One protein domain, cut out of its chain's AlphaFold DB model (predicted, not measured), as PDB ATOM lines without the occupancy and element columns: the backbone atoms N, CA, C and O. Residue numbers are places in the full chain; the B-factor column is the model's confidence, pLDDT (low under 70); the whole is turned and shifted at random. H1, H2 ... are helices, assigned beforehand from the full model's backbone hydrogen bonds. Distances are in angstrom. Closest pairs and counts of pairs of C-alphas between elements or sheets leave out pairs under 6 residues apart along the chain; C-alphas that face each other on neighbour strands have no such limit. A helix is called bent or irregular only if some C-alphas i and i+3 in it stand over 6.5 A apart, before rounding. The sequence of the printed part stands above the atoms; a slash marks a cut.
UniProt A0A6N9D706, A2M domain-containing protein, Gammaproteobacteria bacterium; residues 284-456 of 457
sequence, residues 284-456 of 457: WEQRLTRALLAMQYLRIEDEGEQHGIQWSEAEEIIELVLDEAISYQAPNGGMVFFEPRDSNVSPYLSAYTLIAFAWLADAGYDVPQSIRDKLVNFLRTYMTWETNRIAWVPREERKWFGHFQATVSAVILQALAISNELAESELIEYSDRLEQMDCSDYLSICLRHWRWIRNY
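What this domain is: This is residues 284 to 456 of the 457 residues of the protein "A2M domain-containing protein" of Gammaproteobacteria bacterium (UniProt A0A6N9D706). Five helices, H3 to H7, make an up-and-down bundle, each running against the one before it, and a helical hairpin of H1 and H2 packs on one side of it, with H1 on H3. H5 is the hub of the bundle, touching H3, H4, H6 and H7, while residues 329 to 346 form a long loop with no named element between the hairpin and H3. The printed part has 173 residues with seven named helices, H1 to H7 in chain order, and no named strand; its class is all helix. It is compact, with a radius of gyration of the C-alphas of 17.6 A and spans of 55 by 38 by 27 A.

How they stand to each other: H1, residues 284 to 302, and H2, residues 314 to 328, form a hairpin at a shallow tilt of 24 degrees; their closest C-alphas, of Ala 291 and Ile 318, are 4.6 A apart. H3, residues 347 to 362, touches H1 and runs the same way, with the C-alphas of Leu 292 and Ala 356 closest at 6.8 A. H2 and H3 are only just apart, closest 8.4 A. H4, residues 369 to 391, forms a hairpin with H3 at a steep tilt of 40 degrees, touching it with residues 372 to 382 alone; C-alphas 350 and 375 are closest at 6.8 A. H5, residues 398 to 418, touches H3 at 20 degrees, a shallow tilt, the same way, with C-alphas 355 and 415 closest at 4.8 A. H6, residues 424 to 437, forms a hairpin with H5, with C-alphas 402 and 437 closest at 5.9 A. H7, residues 440 to 454, touches H5 with residues 442 to 446 alone; the C-alphas of Ala 410 and Cys 446 are closest at 6.9 A. Every O i to N i+4 pair is within hydrogen-bond range in H1, H3 and H7, against 7 of 11 in H2, 18 of 19 in H4, 14 of 17 in H5 and 8 of 10 in H6.

Where its parts are: H1 begins at C-alpha 284, (185.908, 194.670, 238.705), and is 27.1 A long. H4, the longest helix, spans 33.1 A, and H5 28.1 A with a kink of 38 degrees near residue 405. H2 and H5 are irregular: C-alphas 323 and 326 are 7.2 A apart, and C-alphas 401 and 404 7.1 A. H7 ends at C-alpha 454, (169.927, 194.398, 213.994).

The domain as a whole: The C-alphas farthest apart, of Gly 304 and Pro 394, are 56.2 A apart. The printed part has no cut; the links H1 to H2 and H2 to H3 are long. Mean pLDDT of the printed part is 81.3, and it is under 70 at residue 306 and residues 390 to 393, 395 to 406 and 427 to 456.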
ATOM      1  N   TRP A 284     186.998 194.021 239.440       97.38
ATOM      2  CA  TRP A 284     185.908 194.670 238.705       97.38
ATOM      3  C   TRP A 284     185.218 193.737 237.702       97.38
ATOM      4  O   TRP A 284     183.997 193.659 237.674       97.38
ATOM      5  N   GLU A 285     185.996 192.974 236.932       96.19
ATOM      6  CA  GLU A 285     185.485 192.013 235.943       96.19
ATOM      7  C   GLU A 285     184.549 190.973 236.573       96.19
ATOM      8  O   GLU A 285     183.475 190.697 236.038       96.19
ATOM      9  N   GLN A 286     184.902 190.467 237.753       94.50
ATOM     10  CA  GLN A 286     184.117 189.475 238.486       94.50
ATOM     11  C   GLN A 286     182.833 190.083 239.059       94.50
ATOM     12  O   GLN A 286     181.763 189.487 238.948       94.50
ATOM     13  N   ARG A 287     182.928 191.284 239.647       95.81
ATOM     14  CA  ARG A 287     181.776 192.014 240.201       95.81
ATOM     15  C   ARG A 287     180.768 192.369 239.111       95.81
ATOM     16  O   ARG A 287     179.582 192.093 239.261       95.81
ATOM     17  N   LEU A 288     181.257 192.904 237.996       97.00
ATOM     18  CA  LEU A 288     180.443 193.265 236.844       97.00
ATOM     19  C   LEU A 288     179.766 192.038 236.222       97.00
ATOM     20  O   LEU A 288     178.569 192.066 235.958       97.00
ATOM     21  N   THR A 289     180.499 190.932 236.062       96.00
ATOM     22  CA  THR A 289     179.929 189.658 235.588       96.00
ATOM     23  C   THR A 289     178.848 189.134 236.532       96.00
ATOM     24  O   THR A 289     177.826 188.617 236.082       96.00
ATOM     25  N   ARG A 290     179.036 189.296 237.847       95.50
ATOM     26  CA  ARG A 290     178.034 188.919 238.846       95.50
ATOM     27  C   ARG A 290     176.767 189.766 238.744       95.50
ATOM     28  O   ARG A 290     175.690 189.186 238.795       95.50
ATOM     29  N   ALA A 291     176.879 191.076 238.528       96.62
ATOM     30  CA  ALA A 291     175.724 191.935 238.263       96.62
ATOM     31  C   ALA A 291     175.004 191.549 236.957       96.62
ATOM     32  O   ALA A 291     173.785 191.428 236.940       96.62
ATOM     33  N   LEU A 292     175.743 191.265 235.879       96.44
ATOM     34  CA  LEU A 292     175.139 190.823 234.618       96.44
ATOM     35  C   LEU A 292     174.374 189.507 234.760       96.44
ATOM     36  O   LEU A 292     173.265 189.391 234.247       96.44
ATOM     37  N   LEU A 293     174.932 188.514 235.458       95.06
ATOM     38  CA  LEU A 293     174.209 187.260 235.669       95.06
ATOM     39  C   LEU A 293     173.058 187.387 236.662       95.06
ATOM     40  O   LEU A 293     172.094 186.645 236.522       95.06
ATOM     41  N   ALA A 294     173.135 188.308 237.623       95.12
ATOM     42  CA  ALA A 294     171.998 188.636 238.475       95.12
ATOM     43  C   ALA A 294     170.845 189.220 237.644       95.12
ATOM     44  O   ALA A 294     169.710 188.775 237.780       95.12
ATOM     45  N   MET A 295     171.148 190.131 236.715       95.56
ATOM     46  CA  MET A 295     170.157 190.691 235.792       95.56
ATOM     47  C   MET A 295     169.537 189.601 234.905       95.56
ATOM     48  O   MET A 295     168.317 189.514 234.794       95.56
ATOM     49  N   GLN A 296     170.355 188.711 234.330       92.19
ATOM     50  CA  GLN A 296     169.844 187.602 233.512       92.19
ATOM     51  C   GLN A 296     169.001 186.610 234.325       92.19
ATOM     52  O   GLN A 296     168.002 186.113 233.817       92.19
ATOM     53  N   TYR A 297     169.386 186.337 235.573       92.12
ATOM     54  CA  TYR A 297     168.610 185.512 236.500       92.12
ATOM     55  C   TYR A 297     167.210 186.101 236.729       92.12
ATOM     56  O   TYR A 297     166.219 185.392 236.589       92.12
ATOM     57  N   LEU A 298     167.121 187.407 236.997       91.88
ATOM     58  CA  LEU A 298     165.845 188.090 237.224       91.88
ATOM     59  C   LEU A 298     164.945 188.083 235.983       91.88
ATOM     60  O   LEU A 298     163.750 187.837 236.102       91.88
ATOM     61  N   ARG A 299     165.516 188.269 234.787       89.50
ATOM     62  CA  ARG A 299     164.757 188.179 233.527       89.50
ATOM     63  C   ARG A 299     164.130 186.801 233.316       89.50
ATOM     64  O   ARG A 299     162.986 186.718 232.888       89.50
ATOM     65  N   ILE A 300     164.874 185.739 233.619       86.50
ATOM     66  CA  ILE A 300     164.396 184.355 233.491       86.50
ATOM     67  C   ILE A 300     163.285 184.066 234.516       86.50
ATOM     68  O   ILE A 300     162.272 183.460 234.163       86.50
ATOM     69  N   GLU A 301     163.426 184.547 235.758       84.81
ATOM     70  CA  GLU A 301     162.363 184.458 236.777       84.81
ATOM     71  C   GLU A 301     161.086 185.191 236.340       84.81
ATOM     72  O   GLU A 301     159.986 184.653 236.492       84.81
ATOM     73  N   ASP A 302     161.213 186.388 235.759       85.00
ATOM     74  CA  ASP A 302     160.078 187.179 235.265       85.00
ATOM     75  C   ASP A 302     159.345 186.498 234.094       85.00
ATOM     76  O   ASP A 302     158.124 186.631 233.954       85.00
ATOM     77  N   GLU A 303     160.064 185.731 233.271       83.44
ATOM     78  CA  GLU A 303     159.504 184.911 232.187       83.44
ATOM     79  C   GLU A 303     158.809 183.632 232.705       83.44
ATOM     80  O   GLU A 303     158.093 182.957 231.956       83.44
ATOM     81  N   GLY A 304     158.920 183.343 234.007       73.75
ATOM     82  CA  GLY A 304     158.242 182.238 234.682       73.75
ATOM     83  C   GLY A 304     158.917 180.880 234.489       73.75
ATOM     84  O   GLY A 304     158.280 179.844 234.724       73.75
ATOM     85  N   GLU A 305     160.179 180.863 234.057       71.44
ATOM     86  CA  GLU A 305     160.957 179.635 233.938       71.44
ATOM     87  C   GLU A 305     161.341 179.099 235.321       71.44
ATOM     88  O   GLU A 305     161.765 179.829 236.214       71.44
ATOM     89  N   GLN A 306     161.193 177.788 235.522       65.19
ATOM     90  CA  GLN A 306     161.570 177.160 236.784       65.19
ATOM     91  C   GLN A 306     163.056 176.816 236.776       65.19
ATOM     92  O   GLN A 306     163.473 175.886 236.089       65.19
ATOM     93  N   HIS A 307     163.834 177.485 237.621       70.62
ATOM     94  CA  HIS A 307     165.216 177.098 237.895       70.62
ATOM     95  C   HIS A 307     165.424 176.726 239.369       70.62
ATOM     96  O   HIS A 307     164.769 177.246 240.279       70.62
ATOM     97  N   GLY A 308     166.354 175.810 239.647       70.81
ATOM     98  CA  GLY A 308     166.552 175.222 240.977       70.81
ATOM     99  C   GLY A 308     167.282 176.122 241.980       70.81
ATOM    100  O   GLY A 308     167.765 175.631 243.007       70.81
ATOM    101  N   ILE A 309     167.438 177.415 241.682       79.75
ATOM    102  CA  ILE A 309     168.273 178.349 242.442       79.75
ATOM    103  C   ILE A 309     167.488 179.557 242.914       79.75
ATOM    104  O   ILE A 309     166.703 180.151 242.190       79.75
ATOM    105  N   GLN A 310     167.757 179.941 244.157       85.44
ATOM    106  CA  GLN A 310     167.274 181.175 244.757       85.44
ATOM    107  C   GLN A 310     168.443 182.155 244.882       85.44
ATOM    108  O   GLN A 310     169.481 181.813 245.461       85.44
ATOM    109  N   TRP A 311     168.289 183.350 244.323       90.62
ATOM    110  CA  TRP A 311     169.237 184.453 244.445       90.62
ATOM    111  C   TRP A 311     168.484 185.702 244.910       90.62
ATOM    112  O   TRP A 311     168.183 186.607 244.142       90.62
ATOM    113  N   SER A 312     168.184 185.739 246.208       89.81
ATOM    114  CA  SER A 312     167.425 186.815 246.862       89.81
ATOM    115  C   SER A 312     168.053 188.202 246.713       89.81
ATOM    116  O   SER A 312     167.344 189.198 246.652       89.81
ATOM    117  N   GLU A 313     169.379 188.263 246.652       93.06
ATOM    118  CA  GLU A 313     170.178 189.487 246.599       93.06
ATOM    119  C   GLU A 313     170.512 189.909 245.155       93.06
ATOM    120  O   GLU A 313     171.437 190.693 244.945       93.06
ATOM    121  N   ALA A 314     169.844 189.336 244.146       93.75
ATOM    122  CA  ALA A 314     170.149 189.600 242.741       93.75
ATOM    123  C   ALA A 314     169.945 191.078 242.374       93.75
ATOM    124  O   ALA A 314     170.827 191.669 241.769       93.75
ATOM    125  N   GLU A 315     168.843 191.695 242.799       93.38
ATOM    126  CA  GLU A 315     168.570 193.110 242.504       93.38
ATOM    127  C   GLU A 315     169.558 194.040 243.230       93.38
ATOM    128  O   GLU A 315     170.232 194.862 242.609       93.38
ATOM    129  N   GLU A 316     169.732 193.837 244.544       94.81
ATOM    130  CA  GLU A 316     170.621 194.648 245.391       94.81
ATOM    131  C   GLU A 316     172.064 194.650 244.872       94.81
ATOM    132  O   GLU A 316     172.764 195.664 244.937       94.81
ATOM    133  N   ILE A 317     172.536 193.521 244.332       94.75
ATOM    134  CA  ILE A 317     173.915 193.445 243.866       94.75
ATOM    135  C   ILE A 317     174.168 194.229 242.585       94.75
ATOM    136  O   ILE A 317     175.297 194.675 242.371       94.75
ATOM    137  N   ILE A 318     173.152 194.402 241.742       96.94
ATOM    138  CA  ILE A 318     173.275 195.175 240.508       96.94
ATOM    139  C   ILE A 318     173.469 196.643 240.874       96.94
ATOM    140  O   ILE A 318     174.450 197.252 240.438       96.94
ATOM    141  N   GLU A 319     172.608 197.168 241.749       95.88
ATOM    142  CA  GLU A 319     172.702 198.536 242.269       95.88
ATOM    143  C   GLU A 319     174.054 198.774 242.959       95.88
ATOM    144  O   GLU A 319     174.780 199.706 242.610       95.88
ATOM    145  N   LEU A 320     174.459 197.867 243.857       95.25
ATOM    146  CA  LEU A 320     175.734 197.964 244.572       95.25
ATOM    147  C   LEU A 320     176.943 198.013 243.624       95.25
ATOM    148  O   LEU A 320     177.896 198.757 243.858       95.25
ATOM    149  N   VAL A 321     176.947 197.194 242.568       96.06
ATOM    150  CA  VAL A 321     178.057 197.154 241.605       96.06
ATOM    151  C   VAL A 321     178.111 198.432 240.767       96.06
ATOM    152  O   VAL A 321     179.212 198.927 240.508       96.06
ATOM    153  N   LEU A 322     176.960 198.981 240.370       97.19
ATOM    154  CA  LEU A 322     176.890 200.252 239.646       97.19
ATOM    155  C   LEU A 322     177.378 201.422 240.513       97.19
ATOM    156  O   LEU A 322     178.207 202.209 240.048       97.19
ATOM    157  N   ASP A 323     176.964 201.485 241.779       95.69
ATOM    158  CA  ASP A 323     177.399 202.512 242.736       95.69
ATOM    159  C   ASP A 323     178.916 202.485 242.981       95.69
ATOM    160  O   ASP A 323     179.572 203.522 243.128       95.69
ATOM    161  N   GLU A 324     179.512 201.293 242.992       94.69
ATOM    162  CA  GLU A 324     180.945 201.129 243.226       94.69
ATOM    163  C   GLU A 324     181.819 201.330 241.984       94.69
ATOM    164  O   GLU A 324     183.045 201.403 242.123       94.69
ATOM    165  N   ALA A 325     181.238 201.462 240.787       96.38
ATOM    166  CA  ALA A 325     181.983 201.549 239.529       96.38
ATOM    167  C   ALA A 325     183.066 202.645 239.540       96.38
ATOM    168  O   ALA A 325     184.143 202.465 238.967       96.38
ATOM    169  N   ILE A 326     182.831 203.756 240.250       96.19
ATOM    170  CA  ILE A 326     183.798 204.860 240.363       96.19
ATOM    171  C   ILE A 326     185.103 204.431 241.041       96.19
ATOM    172  O   ILE A 326     186.171 204.945 240.712       96.19
ATOM    173  N   SER A 327     185.045 203.442 241.936       96.44
ATOM    174  CA  SER A 327     186.221 202.899 242.625       96.44
ATOM    175  C   SER A 327     187.152 202.128 241.681       96.44
ATOM    176  O   SER A 327     188.290 201.843 242.049       96.44
ATOM    177  N   TYR A 328     186.688 201.819 240.464       97.88
ATOM    178  CA  TYR A 328     187.405 201.050 239.446       97.88
ATOM    179  C   TYR A 328     187.632 201.827 238.138       97.88
ATOM    180  O   TYR A 328     188.138 201.251 237.171       97.88
ATOM    181  N   GLN A 329     187.310 203.124 238.097       98.31
ATOM    182  CA  GLN A 329     187.618 203.999 236.965       98.31
ATOM    183  C   GLN A 329     188.882 204.818 237.253       98.31
ATOM    184  O   GLN A 329     188.942 205.584 238.213       98.31
ATOM    185  N   ALA A 330     189.897 204.674 236.405       98.12
ATOM    186  CA  ALA A 330     191.117 205.469 236.474       98.12
ATOM    187  C   ALA A 330     190.871 206.936 236.054       98.12
ATOM    188  O   ALA A 330     189.898 207.222 235.348       98.12
ATOM    189  N   PRO A 331     191.754 207.883 236.434       97.75
ATOM    190  CA  PRO A 331     191.633 209.294 236.060       97.75
ATOM    191  C   PRO A 331     191.438 209.554 234.559       97.75
ATOM    192  O   PRO A 331     190.677 210.451 234.194       97.75
ATOM    193  N   ASN A 332     192.072 208.762 233.688       96.69
ATOM    194  CA  ASN A 332     191.919 208.864 232.234       96.69
ATOM    195  C   ASN A 332     190.577 208.335 231.680       96.69
ATOM    196  O   ASN A 332     190.358 208.406 230.472       96.69
ATOM    197  N   GLY A 333     189.695 207.803 232.534       97.69
ATOM    198  CA  GLY A 333     188.370 207.289 232.182       97.69
ATOM    199  C   GLY A 333     188.302 205.785 231.900       97.69
ATOM    200  O   GLY A 333     187.200 205.240 231.842       97.69
ATOM    201  N   GLY A 334     189.441 205.101 231.759       98.00
ATOM    202  CA  GLY A 334     189.487 203.653 231.554       98.00
ATOM    203  C   GLY A 334     189.229 202.851 232.832       98.00
ATOM    204  O   GLY A 334     189.402 203.347 233.946       98.00
ATOM    205  N   MET A 335     188.838 201.587 232.676       98.38
ATOM    206  CA  MET A 335     188.541 200.682 233.790       98.38
ATOM    207  C   MET A 335     189.744 199.820 234.175       98.38
ATOM    208  O   MET A 335     190.546 199.397 233.331       98.38
ATOM    209  N   VAL A 336     189.835 199.526 235.470       98.19
ATOM    210  CA  VAL A 336     190.901 198.731 236.090       98.19
ATOM    211  C   VAL A 336     190.328 197.514 236.815       98.19
ATOM    212  O   VAL A 336     189.153 197.476 237.165       98.19
ATOM    213  N   PHE A 337     191.168 196.520 237.110       96.69
ATOM    214  CA  PHE A 337     190.733 195.357 237.892       96.69
ATOM    215  C   PHE A 337     190.583 195.650 239.391       96.69
ATOM    216  O   PHE A 337     189.730 195.042 240.033       96.69
ATOM    217  N   PHE A 338     191.409 196.545 239.952       95.06
ATOM    218  CA  PHE A 338     191.482 196.783 241.401       95.06
ATOM    219  C   PHE A 338     191.700 198.252 241.765       95.06
ATOM    220  O   PHE A 338     190.858 198.851 242.414       95.06
ATOM    221  N   GLU A 339     192.840 198.830 241.378       94.62
ATOM    222  CA  GLU A 339     193.237 200.164 241.837       94.62
ATOM    223  C   GLU A 339     193.179 201.193 240.700       94.62
ATOM    224  O   GLU A 339     193.869 200.983 239.691       94.62
ATOM    225  N   PRO A 340     192.409 202.291 240.850       95.50
ATOM    226  CA  PRO A 340     192.099 203.243 239.782       95.50
ATOM    227  C   PRO A 340     193.288 204.160 239.473       95.50
ATOM    228  O   PRO A 340     193.322 205.339 239.818       95.50
ATOM    229  N   ARG A 341     194.304 203.593 238.822       96.50
ATOM    230  CA  ARG A 341     195.490 204.292 238.318       96.50
ATOM    231  C   ARG A 341     195.582 204.084 236.814       96.50
ATOM    232  O   ARG A 341     195.375 202.967 236.348       96.50
ATOM    233  N   ASP A 342     195.995 205.111 236.077       96.94
ATOM    234  CA  ASP A 342     196.112 205.035 234.612       96.94
ATOM    235  C   ASP A 342     197.037 203.895 234.146       96.94
ATOM    236  O   ASP A 342     196.780 203.261 233.126       96.94
ATOM    237  N   SER A 343     198.076 203.566 234.924       95.69
ATOM    238  CA  SER A 343     199.002 202.458 234.638       95.69
ATOM    239  C   SER A 343     198.368 201.064 234.704       95.69
ATOM    240  O   SER A 343     198.961 200.109 234.212       95.69
ATOM    241  N   ASN A 344     197.202 200.935 235.341       96.38
ATOM    242  CA  ASN A 344     196.507 199.663 235.555       96.38
ATOM    243  C   ASN A 344     195.340 199.460 234.578       96.38
ATOM    244  O   ASN A 344     194.621 198.462 234.679       96.38
ATOM    245  N   VAL A 345     195.103 200.424 233.685       97.44
ATOM    246  CA  VAL A 345     193.944 200.424 232.795       97.44
ATOM    247  C   VAL A 345     194.027 199.273 231.804       97.44
ATOM    248  O   VAL A 345     195.046 199.058 231.150       97.44
ATOM    249  N   SER A 346     192.912 198.560 231.662       96.44
ATOM    250  CA  SER A 346     192.739 197.519 230.656       96.44
ATOM    251  C   SER A 346     191.740 197.995 229.597       96.44
ATOM    252  O   SER A 346     190.555 198.161 229.907       96.44
ATOM    253  N   PRO A 347     192.168 198.205 228.335       94.44
ATOM    254  CA  PRO A 347     191.265 198.593 227.250       94.44
ATOM    255  C   PRO A 347     190.161 197.560 226.999       94.44
ATOM    256  O   PRO A 347     189.013 197.928 226.771       94.44
ATOM    257  N   TYR A 348     190.481 196.268 227.129       92.94
ATOM    258  CA  TYR A 348     189.493 195.194 227.021       92.94
ATOM    259  C   TYR A 348     188.445 195.270 228.137       92.94
ATOM    260  O   TYR A 348     187.250 195.241 227.863       92.94
ATOM    261  N   LEU A 349     188.881 195.424 229.394       97.12
ATOM    262  CA  LEU A 349     187.968 195.550 230.535       97.12
ATOM    263  C   LEU A 349     187.096 196.805 230.420       97.12
ATOM    264  O   LEU A 349     185.922 196.783 230.776       97.12
ATOM    265  N   SER A 350     187.669 197.886 229.894       98.25
ATOM    266  CA  SER A 350     186.957 199.131 229.609       98.25
ATOM    267  C   SER A 350     185.840 198.906 228.585       98.25
ATOM    268  O   SER A 350     184.704 199.312 228.815       98.25
ATOM    269  N   ALA A 351     186.131 198.188 227.499       96.31
ATOM    270  CA  ALA A 351     185.140 197.825 226.492       96.31
ATOM    271  C   ALA A 351     184.052 196.899 227.055       96.31
ATOM    272  O   ALA A 351     182.867 197.164 226.874       96.31
ATOM    273  N   TYR A 352     184.448 195.861 227.798       97.12
ATOM    274  CA  TYR A 352     183.517 194.955 228.472       97.12
ATOM    275  C   TYR A 352     182.594 195.701 229.442       97.12
ATOM    276  O   TYR A 352     181.393 195.454 229.460       97.12
ATOM    277  N   THR A 353     183.132 196.671 230.187       98.38
ATOM    278  CA  THR A 353     182.340 197.515 231.092       98.38
ATOM    279  C   THR A 353     181.293 198.319 230.343       98.38
ATOM    280  O   THR A 353     180.149 198.373 230.778       98.38
ATOM    281  N   LEU A 354     181.652 198.905 229.200       98.19
ATOM    282  CA  LEU A 354     180.702 199.667 228.400       98.19
ATOM    283  C   LEU A 354     179.599 198.768 227.807       98.19
ATOM    284  O   LEU A 354     178.433 199.151 227.838       98.19
ATOM    285  N   ILE A 355     179.939 197.555 227.347       96.56
ATOM    286  CA  ILE A 355     178.948 196.555 226.905       96.56
ATOM    287  C   ILE A 355     177.995 196.202 228.052       96.56
ATOM    288  O   ILE A 355     176.779 196.245 227.883       96.56
ATOM    289  N   ALA A 356     178.545 195.889 229.226       97.38
ATOM    290  CA  ALA A 356     177.760 195.523 230.395       97.38
ATOM    291  C   ALA A 356     176.825 196.654 230.839       97.38
ATOM    292  O   ALA A 356     175.659 196.412 231.129       97.38
ATOM    293  N   PHE A 357     177.315 197.894 230.841       98.00
ATOM    294  CA  PHE A 357     176.508 199.076 231.130       98.00
ATOM    295  C   PHE A 357     175.365 199.235 230.131       98.00
ATOM    296  O   PHE A 357     174.249 199.528 230.540       98.00
ATOM    297  N   ALA A 358     175.602 199.003 228.840       96.31
ATOM    298  CA  ALA A 358     174.533 199.066 227.854       96.31
ATOM    299  C   ALA A 358     173.450 197.997 228.099       96.31
ATOM    300  O   ALA A 358     172.269 198.322 228.052       96.31
ATOM    301  N   TRP A 359     173.834 196.759 228.430       96.50
ATOM    302  CA  TRP A 359     172.874 195.697 228.768       96.50
ATOM    303  C   TRP A 359     172.101 195.968 230.060       96.50
ATOM    304  O   TRP A 359     170.904 195.708 230.121       96.50
ATOM    305  N   LEU A 360     172.761 196.509 231.085       97.00
ATOM    306  CA  LEU A 360     172.099 196.894 232.333       97.00
ATOM    307  C   LEU A 360     171.129 198.064 232.113       97.00
ATOM    308  O   LEU A 360     170.016 198.034 232.626       97.00
ATOM    309  N   ALA A 361     171.511 199.060 231.311       95.94
ATOM    310  CA  ALA A 361     170.630 200.172 230.964       95.94
ATOM    311  C   ALA A 361     169.405 199.713 230.151       95.94
ATOM    312  O   ALA A 361     168.299 200.179 230.411       95.94
ATOM    313  N   ASP A 362     169.585 198.786 229.203       94.50
ATOM    314  CA  ASP A 362     168.489 198.176 228.430       94.50
ATOM    315  C   ASP A 362     167.511 197.400 229.329       94.50
ATOM    316  O   ASP A 362     166.298 197.489 229.161       94.50
ATOM    317  N   ALA A 363     168.036 196.725 230.355       94.19
ATOM    318  CA  ALA A 363     167.239 196.069 231.389       94.19
ATOM    319  C   ALA A 363     166.592 197.044 232.402       94.19
ATOM    320  O   ALA A 363     165.869 196.601 233.288       94.19
ATOM    321  N   GLY A 364     166.810 198.359 232.268       95.19
ATOM    322  CA  GLY A 364     166.158 199.392 233.079       95.19
ATOM    323  C   GLY A 364     166.928 199.854 234.319       95.19
ATOM    324  O   GLY A 364     166.371 200.619 235.105       95.19
ATOM    325  N   TYR A 365     168.187 199.442 234.499       97.00
ATOM    326  CA  TYR A 365     169.016 199.865 235.632       97.00
ATOM    327  C   TYR A 365     169.697 201.224 235.395       97.00
ATOM    328  O   TYR A 365     170.169 201.534 234.295       97.00
ATOM    329  N   ASP A 366     169.814 202.022 236.459       95.75
ATOM    330  CA  ASP A 366     170.388 203.371 236.418       95.75
ATOM    331  C   ASP A 366     171.926 203.347 236.344       95.75
ATOM    332  O   ASP A 366     172.642 203.377 237.346       95.75
ATOM    333  N   VAL A 367     172.469 203.332 235.125       97.00
ATOM    334  CA  VAL A 367     173.921 203.393 234.906       97.00
ATOM    335  C   VAL A 367     174.481 204.796 235.211       97.00
ATOM    336  O   VAL A 367     173.975 205.785 234.663       97.00
ATOM    337  N   PRO A 368     175.593 204.916 235.973       96.69
ATOM    338  CA  PRO A 368     176.226 206.203 236.262       96.69
ATOM    339  C   PRO A 368     176.771 206.904 235.004       96.69
ATOM    340  O   PRO A 368     177.863 206.600 234.508       96.69
ATOM    341  N   GLN A 369     176.035 207.903 234.509       96.44
ATOM    342  CA  GLN A 369     176.341 208.576 233.237       96.44
ATOM    343  C   GLN A 369     177.726 209.235 233.222       96.44
ATOM    344  O   GLN A 369     178.472 209.083 232.263       96.44
ATOM    345  N   SER A 370     178.149 209.865 234.323       96.81
ATOM    346  CA  SER A 370     179.479 210.489 234.398       96.81
ATOM    347  C   SER A 370     180.633 209.495 234.239       96.81
ATOM    348  O   SER A 370     181.706 209.867 233.763       96.81
ATOM    349  N   ILE A 371     180.436 208.243 234.667       97.56
ATOM    350  CA  ILE A 371     181.424 207.167 234.522       97.56
ATOM    351  C   ILE A 371     181.388 206.658 233.083       97.56
ATOM    352  O   ILE A 371     182.443 206.564 232.450       97.56
ATOM    353  N   ARG A 372     180.184 206.402 232.554       97.88
ATOM    354  CA  ARG A 372     179.957 205.984 231.164       97.88
ATOM    355  C   ARG A 372     180.595 206.957 230.172       97.88
ATOM    356  O   ARG A 372     181.342 206.520 229.305       97.88
ATOM    357  N   ASP A 373     180.373 208.258 230.319       98.12
ATOM    358  CA  ASP A 373     180.859 209.260 229.363       98.12
ATOM    359  C   ASP A 373     182.391 209.326 229.332       98.12
ATOM    360  O   ASP A 373     183.005 209.351 228.263       98.12
ATOM    361  N   LYS A 374     183.037 209.280 230.504       98.19
ATOM    362  CA  LYS A 374     184.504 209.194 230.604       98.19
ATOM    363  C   LYS A 374     185.040 207.908 229.977       98.19
ATOM    364  O   LYS A 374     186.066 207.949 229.302       98.19
ATOM    365  N   LEU A 375     184.335 206.795 230.170       98.06
ATOM    366  CA  LEU A 375     184.687 205.499 229.602       98.06
ATOM    367  C   LEU A 375     184.587 205.500 228.072       98.06
ATOM    368  O   LEU A 375     185.521 205.070 227.396       98.06
ATOM    369  N   VAL A 376     183.502 206.043 227.515       98.12
ATOM    370  CA  VAL A 376     183.330 206.232 226.066       98.12
ATOM    371  C   VAL A 376     184.462 207.091 225.508       98.12
ATOM    372  O   VAL A 376     185.089 206.727 224.511       98.12
ATOM    373  N   ASN A 377     184.776 208.204 226.173       97.75
ATOM    374  CA  ASN A 377     185.817 209.118 225.714       97.75
ATOM    375  C   ASN A 377     187.214 208.469 225.751       97.75
ATOM    376  O   ASN A 377     188.003 208.618 224.811       97.75
ATOM    377  N   PHE A 378     187.497 207.679 226.793       97.81
ATOM    378  CA  PHE A 378     188.701 206.853 226.881       97.81
ATOM    379  C   PHE A 378     188.792 205.866 225.708       97.81
ATOM    380  O   PHE A 378     189.818 205.819 225.028       97.81
ATOM    381  N   LEU A 379     187.719 205.120 225.426       96.25
ATOM    382  CA  LEU A 379     187.690 204.121 224.355       96.25
ATOM    383  C   LEU A 379     187.875 204.743 222.964       96.25
ATOM    384  O   LEU A 379     188.651 204.220 222.163       96.25
ATOM    385  N   ARG A 380     187.247 205.893 222.686       93.44
ATOM    386  CA  ARG A 380     187.456 206.643 221.431       93.44
ATOM    387  C   ARG A 380     188.896 207.133 221.286       93.44
ATOM    388  O   ARG A 380     189.504 206.997 220.221       93.44
ATOM    389  N   THR A 381     189.460 207.668 222.369       93.38
ATOM    390  CA  THR A 381     190.856 208.123 222.402       93.38
ATOM    391  C   THR A 381     191.810 206.955 222.159       93.38
ATOM    392  O   THR A 381     192.726 207.065 221.340       93.38
ATOM    393  N   TYR A 382     191.559 205.813 222.803       90.75
ATOM    394  CA  TYR A 382     192.337 204.594 222.624       90.75
ATOM    395  C   TYR A 382     192.268 204.080 221.180       90.75
ATOM    396  O   TYR A 382     193.311 203.817 220.589       90.75
ATOM    397  N   MET A 383     191.074 204.010 220.580       85.62
ATOM    398  CA  MET A 383     190.903 203.579 219.185       85.62
ATOM    399  C   MET A 383     191.636 204.489 218.199       85.62
ATOM    400  O   MET A 383     192.257 204.006 217.250       85.62
ATOM    401  N   THR A 384     191.604 205.801 218.431       84.38
ATOM    402  CA  THR A 384     192.336 206.775 217.609       84.38
ATOM    403  C   THR A 384     193.846 206.574 217.731       84.38
ATOM    404  O   THR A 384     194.557 206.509 216.726       84.38
ATOM    405  N   TRP A 385     194.348 206.442 218.963       84.38
ATOM    406  CA  TRP A 385     195.763 206.188 219.229       84.38
ATOM    407  C   TRP A 385     196.237 204.873 218.604       84.38
ATOM    408  O   TRP A 385     197.259 204.860 217.918       84.38
ATOM    409  N   GLU A 386     195.483 203.791 218.788       76.88
ATOM    410  CA  GLU A 386     195.849 202.458 218.310       76.88
ATOM    411  C   GLU A 386     195.880 202.409 216.781       76.88
ATOM    412  O   GLU A 386     196.847 201.927 216.187       76.88
ATOM    413  N   THR A 387     194.886 203.022 216.134       71.75
ATOM    414  CA  THR A 387     194.840 203.142 214.673       71.75
ATOM    415  C   THR A 387     196.048 203.894 214.124       71.75
ATOM    416  O   THR A 387     196.687 203.445 213.170       71.75
ATOM    417  N   ASN A 388     196.408 205.014 214.758       74.19
ATOM    418  CA  ASN A 388     197.595 205.769 214.382       74.19
ATOM    419  C   ASN A 388     198.864 204.943 214.595       74.19
ATOM    420  O   ASN A 388     199.715 204.918 213.716       74.19
ATOM    421  N   ARG A 389     198.991 204.234 215.721       72.81
ATOM    422  CA  ARG A 389     200.165 203.414 216.045       72.81
ATOM    423  C   ARG A 389     200.392 202.305 215.015       72.81
ATOM    424  O   ARG A 389     201.522 202.129 214.563       72.81
ATOM    425  N   ILE A 390     199.336 201.595 214.613       66.81
ATOM    426  CA  ILE A 390     199.404 200.504 213.625       66.81
ATOM    427  C   ILE A 390     199.795 201.018 212.234       66.81
ATOM    428  O   ILE A 390     200.508 200.318 211.509       66.81
ATOM    429  N   ALA A 391     199.397 202.242 211.870       65.94
ATOM    430  CA  ALA A 391     199.772 202.845 210.591       65.94
ATOM    431  C   ALA A 391     201.302 202.914 210.394       65.94
ATOM    432  O   ALA A 391     201.772 202.785 209.263       65.94
ATOM    433  N   TRP A 392     202.075 203.028 211.480       64.38
ATOM    434  CA  TRP A 392     203.542 203.089 211.455       64.38
ATOM    435  C   TRP A 392     204.241 201.721 211.527       64.38
ATOM    436  O   TRP A 392     205.458 201.662 211.362       64.38
ATOM    437  N   VAL A 393     203.514 200.620 211.759       65.00
ATOM    438  CA  VAL A 393     204.103 199.271 211.838       65.00
ATOM    439  C   VAL A 393     204.252 198.678 210.426       65.00
ATOM    440  O   VAL A 393     203.246 198.609 209.703       65.00
ATOM    441  N   PRO A 394     205.454 198.214 210.016       70.06
ATOM    442  CA  PRO A 394     205.668 197.555 208.727       70.06
ATOM    443  C   PRO A 394     204.746 196.348 208.537       70.06
ATOM    444  O   PRO A 394     204.537 195.561 209.458       70.06
ATOM    445  N   ARG A 395     204.201 196.174 207.325       65.31
ATOM    446  CA  ARG A 395     203.164 195.166 207.026       65.31
ATOM    447  C   ARG A 395     203.572 193.735 207.404       65.31
ATOM    448  O   ARG A 395     202.726 192.955 207.821       65.31
ATOM    449  N   GLU A 396     204.856 193.417 207.291       65.06
ATOM    450  CA  GLU A 396     205.425 192.092 207.567       65.06
ATOM    451  C   GLU A 396     205.475 191.763 209.072       65.06
ATOM    452  O   GLU A 396     205.384 190.600 209.461       65.06
ATOM    453  N   GLU A 397     205.530 192.785 209.932       60.16
ATOM    454  CA  GLU A 397     205.597 192.651 211.394       60.16
ATOM    455  C   GLU A 397     204.208 192.663 212.057       60.16
ATOM    456  O   GLU A 397     204.049 192.234 213.204       60.16
ATOM    457  N   ARG A 398     203.164 193.082 211.325       64.06
ATOM    458  CA  ARG A 398     201.779 193.165 211.834       64.06
ATOM    459  C   ARG A 398     201.198 191.813 212.246       64.06
ATOM    460  O   ARG A 398     200.326 191.777 213.108       64.06
ATOM    461  N   LYS A 399     201.703 190.707 211.693       57.38
ATOM    462  CA  LYS A 399     201.181 189.353 211.938       57.38
ATOM    463  C   LYS A 399     201.333 188.886 213.394       57.38
ATOM    464  O   LYS A 399     200.485 188.164 213.895       57.38
ATOM    465  N   TRP A 400     202.384 189.319 214.093       50.62
ATOM    466  CA  TRP A 400     202.648 188.897 215.478       50.62
ATOM    467  C   TRP A 400     202.092 189.868 216.527       50.62
ATOM    468  O   TRP A 400     201.696 189.439 217.607       50.62
ATOM    469  N   PHE A 401     202.014 191.162 216.203       51.88
ATOM    470  CA  PHE A 401     201.456 192.189 217.091       51.88
ATOM    471  C   PHE A 401     199.924 192.336 216.965       51.88
ATOM    472  O   PHE A 401     199.266 192.736 217.925       51.88
ATOM    473  N   GLY A 402     199.342 191.980 215.814       56.81
ATOM    474  CA  GLY A 402     197.973 192.342 215.442       56.81
ATOM    475  C   GLY A 402     196.849 191.541 216.099       56.81
ATOM    476  O   GLY A 402     195.806 192.119 216.379       56.81
ATOM    477  N   HIS A 403     197.021 190.248 216.397       60.00
ATOM    478  CA  HIS A 403     195.876 189.399 216.772       60.00
ATOM    479  C   HIS A 403     195.192 189.808 218.087       60.00
ATOM    480  O   HIS A 403     193.967 189.938 218.143       60.00
ATOM    481  N   PHE A 404     195.967 190.063 219.146       61.09
ATOM    482  CA  PHE A 404     195.404 190.515 220.424       61.09
ATOM    483  C   PHE A 404     194.805 191.924 220.302       61.09
ATOM    484  O   PHE A 404     193.698 192.179 220.767       61.09
ATOM    485  N   GLN A 405     195.502 192.828 219.614       69.75
ATOM    486  CA  GLN A 405     195.100 194.229 219.460       69.75
ATOM    487  C   GLN A 405     193.858 194.396 218.590       69.75
ATOM    488  O   GLN A 405     192.978 195.190 218.917       69.75
ATOM    489  N   ALA A 406     193.737 193.605 217.527       69.62
ATOM    490  CA  ALA A 406     192.545 193.561 216.699       69.62
ATOM    491  C   ALA A 406     191.347 192.996 217.460       69.62
ATOM    492  O   ALA A 406     190.249 193.524 217.324       69.62
ATOM    493  N   THR A 407     191.555 191.979 218.303       71.56
ATOM    494  CA  THR A 407     190.487 191.437 219.157       71.56
ATOM    495  C   THR A 407     189.993 192.496 220.141       71.56
ATOM    496  O   THR A 407     188.792 192.717 220.260       71.56
ATOM    497  N   VAL A 408     190.906 193.214 220.802       81.50
ATOM    498  CA  VAL A 408     190.545 194.322 221.699       81.50
ATOM    499  C   VAL A 408     189.829 195.437 220.933       81.50
ATOM    500  O   VAL A 408     188.776 195.885 221.370       81.50
ATOM    501  N   SER A 409     190.337 195.836 219.765       81.56
ATOM    502  CA  SER A 409     189.723 196.874 218.923       81.56
ATOM    503  C   SER A 409     188.320 196.481 218.456       81.56
ATOM    504  O   SER A 409     187.403 197.292 218.505       81.56
ATOM    505  N   ALA A 410     188.126 195.220 218.065       77.81
ATOM    506  CA  ALA A 410     186.832 194.668 217.683       77.81
ATOM    507  C   ALA A 410     185.815 194.741 218.833       77.81
ATOM    508  O   ALA A 410     184.687 195.191 218.633       77.81
ATOM    509  N   VAL A 411     186.227 194.376 220.050       84.69
ATOM    510  CA  VAL A 411     185.367 194.464 221.241       84.69
ATOM    511  C   VAL A 411     185.082 195.921 221.616       84.69
ATOM    512  O   VAL A 411     183.966 196.232 222.015       84.69
ATOM    513  N   ILE A 412     186.035 196.841 221.433       90.25
ATOM    514  CA  ILE A 412     185.794 198.279 221.635       90.25
ATOM    515  C   ILE A 412     184.768 198.811 220.629       90.25
ATOM    516  O   ILE A 412     183.840 199.513 221.024       90.25
ATOM    517  N   LEU A 413     184.895 198.459 219.348       86.75
ATOM    518  CA  LEU A 413     183.925 198.858 218.325       86.75
ATOM    519  C   LEU A 413     182.539 198.290 218.621       86.75
ATOM    520  O   LEU A 413     181.552 199.011 218.506       86.75
ATOM    521  N   GLN A 414     182.460 197.035 219.067       84.75
ATOM    522  CA  GLN A 414     181.211 196.442 219.537       84.75
ATOM    523  C   GLN A 414     180.632 197.221 220.726       84.75
ATOM    524  O   GLN A 414     179.444 197.532 220.724       84.75
ATOM    525  N   ALA A 415     181.458 197.566 221.715       91.56
ATOM    526  CA  ALA A 415     181.037 198.310 222.897       91.56
ATOM    527  C   ALA A 415     180.473 199.692 222.550       91.56
ATOM    528  O   ALA A 415     179.406 200.070 223.039       91.56
ATOM    529  N   LEU A 416     181.165 200.422 221.670       92.06
ATOM    530  CA  LEU A 416     180.714 201.716 221.169       92.06
ATOM    531  C   LEU A 416     179.422 201.567 220.354       92.06
ATOM    532  O   LEU A 416     178.484 202.325 220.573       92.06
ATOM    533  N   ALA A 417     179.325 200.561 219.480       87.06
ATOM    534  CA  ALA A 417     178.134 200.323 218.667       87.06
ATOM    535  C   ALA A 417     176.891 199.991 219.509       87.06
ATOM    536  O   ALA A 417     175.859 200.631 219.332       87.06
ATOM    537  N   ILE A 418     176.991 199.043 220.451       87.12
ATOM    538  CA  ILE A 418     175.880 198.662 221.348       87.12
ATOM    539  C   ILE A 418     175.433 199.858 222.199       87.12
ATOM    540  O   ILE A 418     174.257 199.994 222.521       87.12
ATOM    541  N   SER A 419     176.359 200.762 222.518       88.31
ATOM    542  CA  SER A 419     176.071 201.965 223.302       88.31
ATOM    543  C   SER A 419     175.549 203.145 222.476       88.31
ATOM    544  O   SER A 419     175.375 204.220 223.047       88.31
ATOM    545  N   ASN A 420     175.313 202.978 221.166       89.06
ATOM    546  CA  ASN A 420     174.982 204.050 220.213       89.06
ATOM    547  C   ASN A 420     176.040 205.172 220.140       89.06
ATOM    548  O   ASN A 420     175.742 206.320 219.824       89.06
ATOM    549  N   GLU A 421     177.297 204.820 220.398       90.50
ATOM    550  CA  GLU A 421     178.474 205.693 220.373       90.50
ATOM    551  C   GLU A 421     179.355 205.412 219.145       90.50
ATOM    552  O   GLU A 421     180.561 205.644 219.169       90.50
ATOM    553  N   LEU A 422     178.804 204.877 218.058       84.44
ATOM    554  CA  LEU A 422     179.568 204.629 216.837       84.44
ATOM    555  C   LEU A 422     178.716 204.921 215.607       84.44
ATOM    556  O   LEU A 422     177.662 204.312 215.422       84.44
ATOM    557  N   ALA A 423     179.173 205.846 214.763       81.06
ATOM    558  CA  ALA A 423     178.506 206.137 213.503       81.06
ATOM    559  C   ALA A 423     178.825 205.068 212.444       81.06
ATOM    560  O   ALA A 423     179.919 204.503 212.403       81.06
ATOM    561  N   GLU A 424     177.893 204.837 211.517       72.62
ATOM    562  CA  GLU A 424     178.080 203.891 210.406       72.62
ATOM    563  C   GLU A 424     179.299 204.247 209.534       72.62
ATOM    564  O   GLU A 424     180.032 203.365 209.094       72.62
ATOM    565  N   SER A 425     179.582 205.541 209.347       73.88
ATOM    566  CA  SER A 425     180.771 206.003 208.621       73.88
ATOM    567  C   SER A 425     182.084 205.651 209.327       73.88
ATOM    568  O   SER A 425     183.063 205.334 208.658       73.88
ATOM    569  N   GLU A 426     182.105 205.683 210.664       72.31
ATOM    570  CA  GLU A 426     183.280 205.298 211.456       72.31
ATOM    571  C   GLU A 426     183.526 203.787 211.339       72.31
ATOM    572  O   GLU A 426     184.667 203.357 211.186       72.31
ATOM    573  N   LEU A 427     182.464 202.970 211.335       69.44
ATOM    574  CA  LEU A 427     182.569 201.520 211.130       69.44
ATOM    575  C   LEU A 427     183.230 201.158 209.796       69.44
ATOM    576  O   LEU A 427     184.065 200.256 209.775       69.44
ATOM    577  N   ILE A 428     182.882 201.860 208.714       68.38
ATOM    578  CA  ILE A 428     183.478 201.650 207.383       68.38
ATOM    579  C   ILE A 428     184.968 202.029 207.393       68.38
ATOM    580  O   ILE A 428     185.817 201.292 206.894       68.38
ATOM    581  N   GLU A 429     185.320 203.150 208.027       68.62
ATOM    582  CA  GLU A 429     186.721 203.561 208.164       68.62
ATOM    583  C   GLU A 429     187.543 202.533 208.962       68.62
ATOM    584  O   GLU A 429     188.686 202.225 208.607       68.62
ATOM    585  N   TYR A 430     186.966 201.968 210.026       68.94
ATOM    586  CA  TYR A 430     187.612 200.913 210.800       68.94
ATOM    587  C   TYR A 430     187.654 199.574 210.053       68.94
ATOM    588  O   TYR A 430     188.661 198.877 210.177       68.94
ATOM    589  N   SER A 431     186.641 199.210 209.257       64.19
ATOM    590  CA  SER A 431     186.652 197.958 208.481       64.19
ATOM    591  C   SER A 431     187.785 197.930 207.462       64.19
ATOM    592  O   SER A 431     188.550 196.966 207.433       64.19
ATOM    593  N   ASP A 432     187.972 199.024 206.721       62.22
ATOM    594  CA  ASP A 432     189.032 199.145 205.712       62.22
ATOM    595  C   ASP A 432     190.436 199.068 206.337       62.22
ATOM    596  O   ASP A 432     191.410 198.652 205.701       62.22
ATOM    597  N   ARG A 433     190.554 199.466 207.611       59.72
ATOM    598  CA  ARG A 433     191.800 199.417 208.390       59.72
ATOM    599  C   ARG A 433     192.016 198.067 209.081       59.72
ATOM    600  O   ARG A 433     193.163 197.645 209.211       59.72
ATOM    601  N   LEU A 434     190.949 197.367 209.472       54.94
ATOM    602  CA  LEU A 434     190.994 196.045 210.115       54.94
ATOM    603  C   LEU A 434     191.252 194.904 209.118       54.94
ATOM    604  O   LEU A 434     191.932 193.937 209.471       54.94
ATOM    605  N   GLU A 435     190.813 195.022 207.860       54.22
ATOM    606  CA  GLU A 435     191.222 194.095 206.787       54.22
ATOM    607  C   GLU A 435     192.749 194.095 206.579       54.22
ATOM    608  O   GLU A 435     193.346 193.075 206.233       54.22
ATOM    609  N   GLN A 436     193.420 195.211 206.883       51.53
ATOM    610  CA  GLN A 436     194.882 195.329 206.823       51.53
ATOM    611  C   GLN A 436     195.604 194.709 208.035       51.53
ATOM    612  O   GLN A 436     196.840 194.698 208.057       51.53
ATOM    613  N   MET A 437     194.859 194.211 209.031       48.62
ATOM    614  CA  MET A 437     195.366 193.592 210.264       48.62
ATOM    615  C   MET A 437     195.284 192.052 210.256       48.62
ATOM    616  O   MET A 437     195.515 191.438 211.294       48.62
ATOM    617  N   ASP A 438     194.980 191.422 209.110       49.47
ATOM    618  CA  ASP A 438     194.836 189.955 208.961       49.47
ATOM    619  C   ASP A 438     193.798 189.361 209.945       49.47
ATOM    620  O   ASP A 438     193.970 188.291 210.526       49.47
ATOM    621  N   CYS A 439     192.717 190.120 210.183       46.88
ATOM    622  CA  CYS A 439     191.653 189.828 211.157       46.88
ATOM    623  C   CYS A 439     190.266 189.667 210.513       46.88
ATOM    624  O   CYS A 439     189.242 189.866 211.174       46.88
ATOM    625  N   SER A 440     190.227 189.297 209.229       46.81
ATOM    626  CA  SER A 440     189.002 189.090 208.438       46.81
ATOM    627  C   SER A 440     187.977 188.185 209.138       46.81
ATOM    628  O   SER A 440     186.777 188.463 209.100       46.81
ATOM    629  N   ASP A 441     188.439 187.168 209.870       45.38
ATOM    630  CA  ASP A 441     187.569 186.261 210.623       45.38
ATOM    631  C   ASP A 441     186.830 186.959 211.784       45.38
ATOM    632  O   ASP A 441     185.642 186.704 211.993       45.38
ATOM    633  N   TYR A 442     187.464 187.909 212.481       48.69
ATOM    634  CA  TYR A 442     186.871 188.641 213.614       48.69
ATOM    635  C   TYR A 442     185.974 189.799 213.180       48.69
ATOM    636  O   TYR A 442     184.959 190.066 213.829       48.69
ATOM    637  N   LEU A 443     186.283 190.438 212.047       46.66
ATOM    638  CA  LEU A 443     185.363 191.380 211.411       46.66
ATOM    639  C   LEU A 443     184.071 190.660 211.008       46.66
ATOM    640  O   LEU A 443     182.980 191.186 211.209       46.66
ATOM    641  N   SER A 444     184.177 189.410 210.540       46.47
ATOM    642  CA  SER A 444     183.014 188.563 210.261       46.47
ATOM    643  C   SER A 444     182.212 188.216 211.524       46.47
ATOM    644  O   SER A 444     180.992 188.108 211.436       46.47
ATOM    645  N   ILE A 445     182.856 188.082 212.692       46.47
ATOM    646  CA  ILE A 445     182.187 187.877 213.990       46.47
ATOM    647  C   ILE A 445     181.476 189.160 214.435       46.47
ATOM    648  O   ILE A 445     180.317 189.099 214.829       46.47
ATOM    649  N   CYS A 446     182.116 190.326 214.304       44.41
ATOM    650  CA  CYS A 446     181.500 191.618 214.623       44.41
ATOM    651  C   CYS A 446     180.331 191.944 213.685       44.41
ATOM    652  O   CYS A 446     179.275 192.364 214.144       44.41
ATOM    653  N   LEU A 447     180.472 191.676 212.384       43.94
ATOM    654  CA  LEU A 447     179.412 191.848 211.386       43.94
ATOM    655  C   LEU A 447     178.287 190.808 211.541       43.94
ATOM    656  O   LEU A 447     177.126 191.127 211.284       43.94
ATOM    657  N   ARG A 448     178.591 189.577 211.986       44.44
ATOM    658  CA  ARG A 448     177.575 188.570 212.351       44.44
ATOM    659  C   ARG A 448     176.828 188.960 213.623       44.44
ATOM    660  O   ARG A 448     175.605 188.877 213.618       44.44
ATOM    661  N   HIS A 449     177.522 189.444 214.653       42.12
ATOM    662  CA  HIS A 449     176.881 190.001 215.844       42.12
ATOM    663  C   HIS A 449     176.058 191.244 215.510       42.12
ATOM    664  O   HIS A 449     174.949 191.364 216.004       42.12
ATOM    665  N   TRP A 450     176.516 192.118 214.612       40.56
ATOM    666  CA  TRP A 450     175.726 193.262 214.154       40.56
ATOM    667  C   TRP A 450     174.464 192.835 213.393       40.56
ATOM    668  O   TRP A 450     173.393 193.375 213.643       40.56
ATOM    669  N   ARG A 451     174.543 191.826 212.512       38.03
ATOM    670  CA  ARG A 451     173.349 191.246 211.866       38.03
ATOM    671  C   ARG A 451     172.399 190.587 212.868       38.03
ATOM    672  O   ARG A 451     171.196 190.628 212.653       38.03
ATOM    673  N   TRP A 452     172.925 189.990 213.935       38.06
ATOM    674  CA  TRP A 452     172.127 189.404 215.010       38.06
ATOM    675  C   TRP A 452     171.445 190.488 215.866       38.06
ATOM    676  O   TRP A 452     170.237 190.428 216.049       38.06
ATOM    677  N   ILE A 453     172.171 191.541 216.261       36.75
ATOM    678  CA  ILE A 453     171.663 192.703 217.017       36.75
ATOM    679  C   ILE A 453     170.635 193.503 216.198       36.75
ATOM    680  O   ILE A 453     169.595 193.884 216.720       36.75
ATOM    681  N   ARG A 454     170.866 193.703 214.894       35.03
ATOM    682  CA  ARG A 454     169.927 194.398 213.994       35.03
ATOM    683  C   ARG A 454     168.624 193.624 213.756       35.03
ATOM    684  O   ARG A 454     167.649 194.232 213.347       35.03
ATOM    685  N   ASN A 455     168.626 192.307 213.953       34.00
ATOM    686  CA  ASN A 455     167.425 191.475 213.840       34.00
ATOM    687  C   ASN A 455     166.692 191.303 215.185       34.00
ATOM    688  O   ASN A 455     165.620 190.704 215.197       34.00
ATOM    689  N   TYR A 456     167.288 191.756 216.295       32.66
ATOM    690  CA  TYR A 456     166.705 191.712 217.642       32.66
ATOM    691  C   TYR A 456     166.114 193.067 218.083       32.66
ATOM    692  O   TYR A 456     165.310 193.102 219.010       32.66
TER     693      TYR A 456